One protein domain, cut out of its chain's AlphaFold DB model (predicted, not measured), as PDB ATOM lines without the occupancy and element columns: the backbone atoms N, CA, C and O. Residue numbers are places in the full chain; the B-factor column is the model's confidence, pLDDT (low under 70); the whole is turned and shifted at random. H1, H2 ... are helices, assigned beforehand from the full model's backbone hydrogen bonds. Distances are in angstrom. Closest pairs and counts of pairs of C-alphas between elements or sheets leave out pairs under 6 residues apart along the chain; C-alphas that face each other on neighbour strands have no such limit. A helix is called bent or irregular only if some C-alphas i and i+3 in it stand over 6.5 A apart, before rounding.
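Overview. This is residues 482 to 568 of the 569 residues of an uncharacterized protein of Faecalibacterium prausnitzii (UniProt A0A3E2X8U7). Four helices make a zigzag row of contacts, H1 to H4 to H2 to H3, in an elongated body: H1, H4 and H2 step along its length with H4 between the other two, and H3 crosses H2 nearly at a right angle on the side away from H4. H1 makes one end of the long axis, and the long loop of residues 513 to 527 swings out beyond H3 to make the other. The printed part has 87 residues with four named helices, in chain order H1, H2, H3, H4, and no named strand; its class is all helix, with 45 residues in the helices. By its radius of gyration of the C-alphas, 12.6 A, the whole is compact, though the C-alphas span 43 by 26 by 21 A.

Arrangement. Begin with H1, residues 482 to 491, and look from it to H4, residues 554 to 566. They touch, H4 with residues 554 to 558 alone; the closest C-alphas are those of Thr 484 and Arg 554, 6.6 A apart. They run the same way at a shallow tilt of 32 degrees, only just short of steep. H4 also touches H2, residues 502 to 512, where the closest C-alphas, those of Val 509 and Ala 564, are 6.1 A apart; these two run the same way at a shallow tilt of 29 degrees. H2 touches H3, residues 528 to 538, about perpendicular at 87 degrees, and here the closest C-alphas, those of Ala 506 and Leu 533, are 5.2 A apart. The helix packing is only just mostly aligned, with 2 of 3 touching pairs at a shallow tilt. H1 is apart from H2 and from H3, and H3 is apart from H4. In H1, H2, H3 and H4 every backbone O i to N i+4 pair is within hydrogen-bond range.

Along the chain. Find C-alpha 482 at (243.906, 175.182, 222.040); from there H1 runs 14.5 A to Val 491. It is neither bent nor irregular, but only just: C-alphas 482 and 485 are 6.0 A apart. H2 begins at C-alpha 502, (248.354, 153.046, 222.359), and runs 15.4 A to Glu 512. H3 runs 15.1 A from Asp 528 to Glu 538. H4, the longest helix with 13 residues, runs 18.4 A from Arg 554 to C-alpha 566 at (234.067, 156.937, 235.456).

Size, cuts and confidence. The two C-alphas farthest apart, those of Ile 482 and Pro 524, are 43.5 A apart. The printed part has no cut. The links H2 to H3 and H3 to H4 are long, 15 residues each, and the link H1 to H2 is short. The mean pLDDT of the printed part is 75.9; look for low confidence in residues 482 to 491, which are H1 with a mean of 46, and in residues 551 to 560, among others.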
ATOM      1  N   ILE A 482     243.564 174.815 220.647       36.22
ATOM      2  CA  ILE A 482     243.906 175.182 222.040       36.22
ATOM      3  C   ILE A 482     243.101 174.372 223.090       36.22
ATOM      4  O   ILE A 482     243.522 174.232 224.238       36.22
ATOM      5  N   GLY A 483     241.941 173.806 222.733       36.44
ATOM      6  CA  GLY A 483     240.972 173.271 223.702       36.44
ATOM      7  C   GLY A 483     241.302 171.893 224.289       36.44
ATOM      8  O   GLY A 483     241.240 171.712 225.505       36.44
ATOM      9  N   THR A 484     241.645 170.907 223.454       40.78
ATOM     10  CA  THR A 484     241.873 169.521 223.911       40.78
ATOM     11  C   THR A 484     243.173 169.375 224.685       40.78
ATOM     12  O   THR A 484     243.240 168.601 225.635       40.78
ATOM     13  N   GLU A 485     244.195 170.140 224.309       44.94
ATOM     14  CA  GLU A 485     245.473 170.152 225.012       44.94
ATOM     15  C   GLU A 485     245.379 170.913 226.333       44.94
ATOM     16  O   GLU A 485     245.843 170.405 227.348       44.94
ATOM     17  N   LEU A 486     244.686 172.058 226.378       41.44
ATOM     18  CA  LEU A 486     244.386 172.736 227.642       41.44
ATOM     19  C   LEU A 486     243.575 171.837 228.583       41.44
ATOM     20  O   LEU A 486     243.876 171.765 229.773       41.44
ATOM     21  N   TYR A 487     242.573 171.130 228.057       47.62
ATOM     22  CA  TYR A 487     241.800 170.167 228.833       47.62
ATOM     23  C   TYR A 487     242.691 169.046 229.377       47.62
ATOM     24  O   TYR A 487     242.718 168.846 230.588       47.62
ATOM     25  N   LEU A 488     243.471 168.365 228.528       48.69
ATOM     26  CA  LEU A 488     244.376 167.288 228.945       48.69
ATOM     27  C   LEU A 488     245.443 167.767 229.934       48.69
ATOM     28  O   LEU A 488     245.644 167.116 230.952       48.69
ATOM     29  N   ASN A 489     246.041 168.937 229.714       54.97
ATOM     30  CA  ASN A 489     246.991 169.550 230.646       54.97
ATOM     31  C   ASN A 489     246.352 169.942 231.988       54.97
ATOM     32  O   ASN A 489     247.066 170.172 232.957       54.97
ATOM     33  N   THR A 490     245.019 170.027 232.056       50.31
ATOM     34  CA  THR A 490     244.280 170.287 233.298       50.31
ATOM     35  C   THR A 490     243.825 168.997 233.986       50.31
ATOM     36  O   THR A 490     243.774 168.954 235.213       50.31
ATOM     37  N   VAL A 491     243.433 167.965 233.224       56.62
ATOM     38  CA  VAL A 491     242.825 166.743 233.785       56.62
ATOM     39  C   VAL A 491     243.801 165.588 233.980       56.62
ATOM     40  O   VAL A 491     243.506 164.708 234.787       56.62
ATOM     41  N   LEU A 492     244.921 165.555 233.253       70.31
ATOM     42  CA  LEU A 492     245.970 164.557 233.460       70.31
ATOM     43  C   LEU A 492     246.788 164.894 234.720       70.31
ATOM     44  O   LEU A 492     246.882 166.061 235.096       70.31
ATOM     45  N   PRO A 493     247.406 163.899 235.383       76.62
ATOM     46  CA  PRO A 493     248.249 164.158 236.545       76.62
ATOM     47  C   PRO A 493     249.459 165.041 236.192       76.62
ATOM     48  O   PRO A 493     250.072 164.862 235.137       76.62
ATOM     49  N   ASP A 494     249.832 165.950 237.099       63.16
ATOM     50  CA  ASP A 494     250.943 166.892 236.909       63.16
ATOM     51  C   ASP A 494     252.234 166.193 236.440       63.16
ATOM     52  O   ASP A 494     252.720 165.245 237.062       63.16
ATOM     53  N   GLY A 495     252.820 166.698 235.350       66.88
ATOM     54  CA  GLY A 495     254.076 166.192 234.787       66.88
ATOM     55  C   GLY A 495     253.944 164.941 233.911       66.88
ATOM     56  O   GLY A 495     254.965 164.399 233.483       66.88
ATOM     57  N   VAL A 496     252.724 164.477 233.623       73.38
ATOM     58  CA  VAL A 496     252.484 163.366 232.694       73.38
ATOM     59  C   VAL A 496     252.333 163.891 231.267       73.38
ATOM     60  O   VAL A 496     251.470 164.717 230.986       73.38
ATOM     61  N   ALA A 497     253.175 163.397 230.355       75.25
ATOM     62  CA  ALA A 497     253.062 163.707 228.934       75.25
ATOM     63  C   ALA A 497     251.766 163.126 228.350       75.25
ATOM     64  O   ALA A 497     251.348 162.023 228.711       75.25
ATOM     65  N   ILE A 498     251.155 163.857 227.417       75.44
ATOM     66  CA  ILE A 498     249.988 163.377 226.678       75.44
ATOM     67  C   ILE A 498     250.412 162.155 225.841       75.44
ATOM     68  O   ILE A 498     251.337 162.291 225.034       75.44
ATOM     69  N   PRO A 499     249.761 160.984 226.001       81.31
ATOM     70  CA  PRO A 499     250.093 159.783 225.245       81.31
ATOM     71  C   PRO A 499     250.081 160.008 223.735       81.31
ATOM     72  O   PRO A 499     249.124 160.567 223.204       81.31
ATOM     73  N   GLN A 500     251.123 159.530 223.058       74.81
ATOM     74  CA  GLN A 500     251.278 159.611 221.600       74.81
ATOM     75  C   GLN A 500     250.975 158.281 220.906       74.81
ATOM     76  O   GLN A 500     250.668 158.247 219.714       74.81
ATOM     77  N   ASN A 501     251.025 157.172 221.650       83.88
ATOM     78  CA  ASN A 501     250.699 155.833 221.161       83.88
ATOM     79  C   ASN A 501     249.827 155.031 222.144       83.88
ATOM     80  O   ASN A 501     249.605 155.398 223.301       83.88
ATOM     81  N   THR A 502     249.315 153.905 221.653       85.44
ATOM     82  CA  THR A 502     248.354 153.046 222.359       85.44
ATOM     83  C   THR A 502     248.944 152.450 223.643       85.44
ATOM     84  O   THR A 502     248.247 152.344 224.652       85.44
ATOM     85  N   ALA A 503     250.237 152.116 223.653       86.56
ATOM     86  CA  ALA A 503     250.941 151.613 224.829       86.56
ATOM     87  C   ALA A 503     251.071 152.669 225.939       86.56
ATOM     88  O   ALA A 503     250.872 152.357 227.116       86.56
ATOM     89  N   GLU A 504     251.380 153.917 225.588       91.25
ATOM     90  CA  GLU A 504     251.422 155.042 226.528       91.25
ATOM     91  C   GLU A 504     250.041 155.341 227.108       91.25
ATOM     92  O   GLU A 504     249.910 155.515 228.321       91.25
ATOM     93  N   LEU A 505     249.000 155.312 226.269       90.69
ATOM     94  CA  LEU A 505     247.627 155.538 226.709       90.69
ATOM     95  C   LEU A 505     247.166 154.440 227.671       90.69
ATOM     96  O   LEU A 505     246.606 154.736 228.726       90.69
ATOM     97  N   ALA A 506     247.476 153.178 227.359       92.06
ATOM     98  CA  ALA A 506     247.199 152.046 228.234       92.06
ATOM     99  C   ALA A 506     247.902 152.196 229.592       92.06
ATOM    100  O   ALA A 506     247.282 152.006 230.640       92.06
ATOM    101  N   LYS A 507     249.191 152.564 229.591       92.88
ATOM    102  CA  LYS A 507     249.973 152.786 230.818       92.88
ATOM    103  C   LYS A 507     249.410 153.924 231.662       92.88
ATOM    104  O   LYS A 507     249.386 153.781 232.886       92.88
ATOM    105  N   LEU A 508     248.961 155.012 231.034       93.44
ATOM    106  CA  LEU A 508     248.346 156.154 231.708       93.44
ATOM    107  C   LEU A 508     247.107 155.717 232.500       93.44
ATOM    108  O   LEU A 508     247.087 155.843 233.725       93.44
ATOM    109  N   VAL A 509     246.106 155.141 231.825       91.06
ATOM    110  CA  VAL A 509     244.838 154.766 232.476       91.06
ATOM    111  C   VAL A 509     245.001 153.609 233.462       91.06
ATOM    112  O   VAL A 509     244.346 153.583 234.501       91.06
ATOM    113  N   TRP A 510     245.926 152.680 233.199       93.69
ATOM    114  CA  TRP A 510     246.237 151.583 234.116       93.69
ATOM    115  C   TRP A 510     246.941 152.061 235.391       93.69
ATOM    116  O   TRP A 510     246.628 151.597 236.490       93.69
ATOM    117  N   THR A 511     247.878 153.008 235.266       90.94
ATOM    118  CA  THR A 511     248.561 153.618 236.419       90.94
ATOM    119  C   THR A 511     247.573 154.398 237.270       90.94
ATOM    120  O   THR A 511     247.546 154.225 238.488       90.94
ATOM    121  N   GLU A 512     246.716 155.180 236.622       85.94
ATOM    122  CA  GLU A 512     245.671 155.953 237.278       85.94
ATOM    123  C   GLU A 512     244.659 155.059 238.013       85.94
ATOM    124  O   GLU A 512     244.238 155.379 239.127       85.94
ATOM    125  N   ALA A 513     244.320 153.896 237.453       83.31
ATOM    126  CA  ALA A 513     243.463 152.890 238.084       83.31
ATOM    127  C   ALA A 513     244.126 152.134 239.259       83.31
ATOM    128  O   ALA A 513     243.506 151.251 239.851       83.31
ATOM    129  N   GLY A 514     245.378 152.447 239.615       87.56
ATOM    130  CA  GLY A 514     246.101 151.797 240.713       87.56
ATOM    131  C   GLY A 514     246.784 150.482 240.328       87.56
ATOM    132  O   GLY A 514     247.060 149.659 241.200       87.56
ATOM    133  N   LYS A 515     247.074 150.286 239.036       90.81
ATOM    134  CA  LYS A 515     247.757 149.107 238.469       90.81
ATOM    135  C   LYS A 515     247.105 147.757 238.825       90.81
ATOM    136  O   LYS A 515     247.785 146.853 239.324       90.81
ATOM    137  N   PRO A 516     245.796 147.581 238.581       89.38
ATOM    138  CA  PRO A 516     245.113 146.308 238.806       89.38
ATOM    139  C   PRO A 516     245.709 145.174 237.958       89.38
ATOM    140  O   PRO A 516     246.153 145.382 236.829       89.38
ATOM    141  N   ALA A 517     245.705 143.951 238.488       87.00
ATOM    142  CA  ALA A 517     246.117 142.783 237.714       87.00
ATOM    143  C   ALA A 517     245.085 142.498 236.599       87.00
ATOM    144  O   ALA A 517     243.889 142.487 236.902       87.00
ATOM    145  N   PRO A 518     245.513 142.246 235.346       89.00
ATOM    146  CA  PRO A 518     244.613 141.792 234.286       89.00
ATOM    147  C   PRO A 518     243.918 140.475 234.658       89.00
ATOM    148  O   PRO A 518     244.486 139.645 235.374       89.00
ATOM    149  N   ALA A 519     242.696 140.275 234.170       85.81
ATOM    150  CA  ALA A 519     241.931 139.048 234.380       85.81
ATOM    151  C   ALA A 519     242.493 137.868 233.566       85.81
ATOM    152  O   ALA A 519     242.374 136.709 233.977       85.81
ATOM    153  N   ALA A 520     243.112 138.146 232.421       84.88
ATOM    154  CA  ALA A 520     243.787 137.164 231.594       84.88
ATOM    155  C   ALA A 520     245.028 136.602 232.301       84.88
ATOM    156  O   ALA A 520     245.852 137.325 232.863       84.88
ATOM    157  N   VAL A 521     245.198 135.278 232.224       84.06
ATOM    158  CA  VAL A 521     246.400 134.605 232.727       84.06
ATOM    159  C   VAL A 521     247.582 134.986 231.837       84.06
ATOM    160  O   VAL A 521     247.698 134.514 230.707       84.06
ATOM    161  N   MET A 522     248.459 135.841 232.358       84.06
ATOM    162  CA  MET A 522     249.671 136.284 231.670       84.06
ATOM    163  C   MET A 522     250.890 135.431 232.042       84.06
ATOM    164  O   MET A 522     250.889 134.713 233.047       84.06
ATOM    165  N   ALA A 523     251.954 135.527 231.240       83.94
ATOM    166  CA  ALA A 523     253.239 134.921 231.574       83.94
ATOM    167  C   ALA A 523     253.795 135.500 232.897       83.94
ATOM    168  O   ALA A 523     253.574 136.685 233.177       83.94
ATOM    169  N   PRO A 524     254.522 134.709 233.715       75.31
ATOM    170  CA  PRO A 524     255.060 135.174 235.000       75.31
ATOM    171  C   PRO A 524     255.975 136.404 234.885       75.31
ATOM    172  O   PRO A 524     256.121 137.159 235.842       75.31
ATOM    173  N   ASP A 525     256.581 136.595 233.715       84.69
ATOM    174  CA  ASP A 525     257.521 137.649 233.349       84.69
ATOM    175  C   ASP A 525     256.913 138.731 232.436       84.69
ATOM    176  O   ASP A 525     257.650 139.535 231.867       84.69
ATOM    177  N   ALA A 526     255.580 138.797 232.310       86.31
ATOM    178  CA  ALA A 526     254.911 139.823 231.511       86.31
ATOM    179  C   ALA A 526     255.285 141.246 231.970       86.31
ATOM    180  O   ALA A 526     255.241 141.566 233.168       86.31
ATOM    181  N   THR A 527     255.618 142.107 231.007       89.56
ATOM    182  CA  THR A 527     256.017 143.496 231.264       89.56
ATOM    183  C   THR A 527     254.827 144.342 231.720       89.56
ATOM    184  O   THR A 527     253.668 144.013 231.461       89.56
ATOM    185  N   ASP A 528     255.100 145.464 232.389       87.31
ATOM    186  CA  ASP A 528     254.058 146.413 232.811       87.31
ATOM    187  C   ASP A 528     253.260 146.969 231.625       87.31
ATOM    188  O   ASP A 528     252.066 147.214 231.740       87.31
ATOM    189  N   GLU A 529     253.892 147.099 230.459       88.75
ATOM    190  CA  GLU A 529     253.227 147.493 229.218       88.75
ATOM    191  C   GLU A 529     252.238 146.438 228.725       88.75
ATOM    192  O   GLU A 529     251.095 146.760 228.413       88.75
ATOM    193  N   GLN A 530     252.646 145.165 228.725       88.69
ATOM    194  CA  GLN A 530     251.768 144.058 228.351       88.69
ATOM    195  C   GLN A 530     250.584 143.948 229.317       88.69
ATOM    196  O   GLN A 530     249.456 143.725 228.878       88.69
ATOM    197  N   LYS A 531     250.820 144.137 230.621       91.12
ATOM    198  CA  LYS A 531     249.761 144.151 231.639       91.12
ATOM    199  C   LYS A 531     248.801 145.322 231.439       91.12
ATOM    200  O   LYS A 531     247.595 145.100 231.424       91.12
ATOM    201  N   ALA A 532     249.318 146.533 231.232       93.50
ATOM    202  CA  ALA A 532     248.511 147.730 231.011       93.50
ATOM    203  C   ALA A 532     247.630 147.610 229.761       93.50
ATOM    204  O   ALA A 532     246.434 147.878 229.828       93.50
ATOM    205  N   LEU A 533     248.202 147.147 228.645       91.25
ATOM    206  CA  LEU A 533     247.472 146.961 227.392       91.25
ATOM    207  C   LEU A 533     246.390 145.883 227.532       91.25
ATOM    208  O   LEU A 533     245.245 146.106 227.149       91.25
ATOM    209  N   THR A 534     246.727 144.745 228.150       90.69
ATOM    210  CA  THR A 534     245.770 143.653 228.393       90.69
ATOM    211  C   THR A 534     244.612 144.128 229.272       90.69
ATOM    212  O   THR A 534     243.454 143.911 228.928       90.69
ATOM    213  N   TRP A 535     244.904 144.843 230.361       93.25
ATOM    214  CA  TRP A 535     243.876 145.385 231.248       93.25
ATOM    215  C   TRP A 535     243.006 146.451 230.563       93.25
ATOM    216  O   TRP A 535     241.784 146.441 230.717       93.25
ATOM    217  N   ALA A 536     243.602 147.356 229.783       90.06
ATOM    218  CA  ALA A 536     242.862 148.390 229.065       90.06
ATOM    219  C   ALA A 536     241.921 147.789 228.002       90.06
ATOM    220  O   ALA A 536     240.792 148.258 227.852       90.06
ATOM    221  N   ILE A 537     242.341 146.716 227.321       87.81
ATOM    222  CA  ILE A 537     241.496 145.969 226.378       87.81
ATOM    223  C   ILE A 537     240.353 145.249 227.110       87.81
ATOM    224  O   ILE A 537     239.200 145.338 226.691       87.81
ATOM    225  N   GLU A 538     240.637 144.575 228.229       86.94
ATOM    226  CA  GLU A 538     239.622 143.884 229.045       86.94
ATOM    227  C   GLU A 538     238.515 144.820 229.540       86.94
ATOM    228  O   GLU A 538     237.346 144.435 229.578       86.94
ATOM    229  N   ASN A 539     238.876 146.058 229.885       84.88
ATOM    230  CA  ASN A 539     237.942 147.080 230.359       84.88
ATOM    231  C   ASN A 539     237.365 147.935 229.222       84.88
ATOM    232  O   ASN A 539     236.706 148.943 229.476       84.88
ATOM    233  N   GLN A 540     237.581 147.529 227.965       84.00
ATOM    234  CA  GLN A 540     237.080 148.214 226.772       84.00
ATOM    235  C   GLN A 540     237.503 149.691 226.703       84.00
ATOM    236  O   GLN A 540     236.777 150.524 226.157       84.00
ATOM    237  N   LEU A 541     238.641 150.035 227.305       81.44
ATOM    238  CA  LEU A 541     239.255 151.359 227.215       81.44
ATOM    239  C   LEU A 541     240.033 151.497 225.900       81.44
ATOM    240  O   LEU A 541     240.110 152.583 225.347       81.44
ATOM    241  N   ILE A 542     240.578 150.388 225.393       85.00
ATOM    242  CA  ILE A 542     241.312 150.302 224.126       85.00
ATOM    243  C   ILE A 542     240.751 149.133 223.310       85.00
ATOM    244  O   ILE A 542     240.378 148.101 223.869       85.00
ATOM    245  N   SER A 543     240.680 149.285 221.986       78.75
ATOM    246  CA  SER A 543     240.210 148.218 221.097       78.75
ATOM    247  C   SER A 543     241.228 147.078 220.980       78.75
ATOM    248  O   SER A 543     242.433 147.309 220.913       78.75
ATOM    249  N   ALA A 544     240.745 145.834 220.929       76.25
ATOM    250  CA  ALA A 544     241.584 144.629 220.925       76.25
ATOM    251  C   ALA A 544     242.425 144.446 219.645       76.25
ATOM    252  O   ALA A 544     243.362 143.652 219.633       76.25
ATOM    253  N   ASP A 545     242.069 145.143 218.568       76.56
ATOM    254  CA  ASP A 545     242.745 145.135 217.270       76.56
ATOM    255  C   ASP A 545     243.778 146.263 217.113       76.56
ATOM    256  O   ASP A 545     244.525 146.272 216.133       76.56
ATOM    257  N   LYS A 546     243.861 147.194 218.075       78.50
ATOM    258  CA  LYS A 546     244.790 148.324 218.009       78.50
ATOM    259  C   LYS A 546     246.204 147.885 218.406       78.50
ATOM    260  O   LYS A 546     246.419 147.328 219.483       78.50
ATOM    261  N   ALA A 547     247.176 148.131 217.525       80.81
ATOM    262  CA  ALA A 547     248.581 147.819 217.784       80.81
ATOM    263  C   ALA A 547     249.151 148.712 218.901       80.81
ATOM    264  O   ALA A 547     248.745 149.860 219.053       80.81
ATOM    265  N   ALA A 548     250.106 148.195 219.677       80.94
ATOM    266  CA  ALA A 548     250.668 148.901 220.833       80.94
ATOM    267  C   ALA A 548     251.372 150.220 220.450       80.94
ATOM    268  O   ALA A 548     251.304 151.203 221.185       80.94
ATOM    269  N   ASP A 549     252.003 150.255 219.279       81.69
ATOM    270  CA  ASP A 549     252.697 151.406 218.700       81.69
ATOM    271  C   ASP A 549     251.798 152.280 217.812       81.69
ATOM    272  O   ASP A 549     252.249 153.309 217.313       81.69
ATOM    273  N   ALA A 550     250.521 151.917 217.632       72.69
ATOM    274  CA  ALA A 550     249.590 152.731 216.865       72.69
ATOM    275  C   ALA A 550     249.424 154.098 217.533       72.69
ATOM    276  O   ALA A 550     249.170 154.173 218.745       72.69
ATOM    277  N   SER A 551     249.540 155.154 216.725       60.97
ATOM    278  CA  SER A 551     249.332 156.530 217.167       60.97
ATOM    279  C   SER A 551     247.943 156.696 217.790       60.97
ATOM    280  O   SER A 551     246.970 156.052 217.378       60.97
ATOM    281  N   VAL A 552     247.868 157.527 218.828       56.16
ATOM    282  CA  VAL A 552     246.608 157.926 219.456       56.16
ATOM    283  C   VAL A 552     246.439 159.431 219.330       56.16
ATOM    284  O   VAL A 552     247.367 160.201 219.562       56.16
ATOM    285  N   SER A 553     245.240 159.861 218.959       57.75
ATOM    286  CA  SER A 553     244.892 161.277 218.942       57.75
ATOM    287  C   SER A 553     244.642 161.800 220.361       57.75
ATOM    288  O   SER A 553     244.221 161.058 221.252       57.75
ATOM    289  N   ARG A 554     244.807 163.112 220.571       56.78
ATOM    290  CA  ARG A 554     244.462 163.788 221.840       56.78
ATOM    291  C   ARG A 554     243.007 163.513 222.260       56.78
ATOM    292  O   ARG A 554     242.722 163.369 223.443       56.78
ATOM    293  N   TRP A 555     242.085 163.369 221.310       50.25
ATOM    294  CA  TRP A 555     240.695 163.011 221.596       50.25
ATOM    295  C   TRP A 555     240.535 161.580 222.122       50.25
ATOM    296  O   TRP A 555     239.814 161.359 223.095       50.25
ATOM    297  N   GLU A 556     241.246 160.611 221.543       56.72
ATOM    298  CA  GLU A 556     241.251 159.236 222.055       56.72
ATOM    299  C   GLU A 556     241.816 159.174 223.477       56.72
ATOM    300  O   GLU A 556     241.301 158.425 224.311       56.72
ATOM    301  N   VAL A 557     242.817 160.008 223.786       66.88
ATOM    302  CA  VAL A 557     243.314 160.179 225.157       66.88
ATOM    303  C   VAL A 557     242.200 160.696 226.070       66.88
ATOM    304  O   VAL A 557     241.972 160.104 227.121       66.88
ATOM    305  N   ILE A 558     241.469 161.741 225.667       60.69
ATOM    306  CA  ILE A 558     240.359 162.325 226.444       60.69
ATOM    307  C   ILE A 558     239.250 161.302 226.703       60.69
ATOM    308  O   ILE A 558     238.824 161.135 227.845       60.69
ATOM    309  N   GLN A 559     238.786 160.599 225.668       62.88
ATOM    310  CA  GLN A 559     237.721 159.604 225.801       62.88
ATOM    311  C   GLN A 559     238.133 158.462 226.735       62.88
ATOM    312  O   GLN A 559     237.386 158.095 227.643       62.88
ATOM    313  N   THR A 560     239.338 157.928 226.536       68.56
ATOM    314  CA  THR A 560     239.870 156.819 227.337       68.56
ATOM    315  C   THR A 560     240.106 157.252 228.783       68.56
ATOM    316  O   THR A 560     239.767 156.515 229.708       68.56
ATOM    317  N   TRP A 561     240.627 158.465 228.993       79.00
ATOM    318  CA  TRP A 561     240.813 159.060 230.313       79.00
ATOM    319  C   TRP A 561     239.483 159.240 231.044       79.00
ATOM    320  O   TRP A 561     239.340 158.759 232.163       79.00
ATOM    321  N   ASN A 562     238.482 159.846 230.404       67.94
ATOM    322  CA  ASN A 562     237.172 160.073 231.016       67.94
ATOM    323  C   ASN A 562     236.472 158.765 231.372       67.94
ATOM    324  O   ASN A 562     235.998 158.609 232.496       67.94
ATOM    325  N   LYS A 563     236.508 157.781 230.471       72.12
ATOM    326  CA  LYS A 563     235.969 156.445 230.738       72.12
ATOM    327  C   LYS A 563     236.698 155.752 231.896       72.12
ATOM    328  O   LYS A 563     236.063 155.097 232.715       72.12
ATOM    329  N   ALA A 564     238.015 155.927 232.013       76.38
ATOM    330  CA  ALA A 564     238.781 155.412 233.147       76.38
ATOM    331  C   ALA A 564     238.451 156.136 234.469       76.38
ATOM    332  O   ALA A 564     238.437 155.498 235.522       76.38
ATOM    333  N   GLN A 565     238.156 157.439 234.433       75.88
ATOM    334  CA  GLN A 565     237.715 158.198 235.609       75.88
ATOM    335  C   GLN A 565     236.308 157.785 236.066       75.88
ATOM    336  O   GLN A 565     236.073 157.655 237.265       75.88
ATOM    337  N   GLU A 566     235.396 157.483 235.139       68.38
ATOM    338  CA  GLU A 566     234.067 156.937 235.456       68.38
ATOM    339  C   GLU A 566     234.142 155.587 236.183       68.38
ATOM    340  O   GLU A 566     233.313 155.303 237.042       68.38
ATOM    341  N   MET A 567     235.170 154.772 235.914       70.38
ATOM    342  CA  MET A 567     235.388 153.499 236.616       70.38
ATOM    343  C   MET A 567     235.794 153.663 238.093       70.38
ATOM    344  O   MET A 567     235.785 152.678 238.832       70.38
ATOM    345  N   LYS A 568     236.173 154.873 238.531       63.34
ATOM    346  CA  LYS A 568     236.491 155.183 239.936       63.34
ATOM    347  C   LYS A 568     235.267 155.612 240.759       63.34
ATOM    348  O   LYS A 568     235.404 155.740 241.978       63.34
TER     349      LYS A 568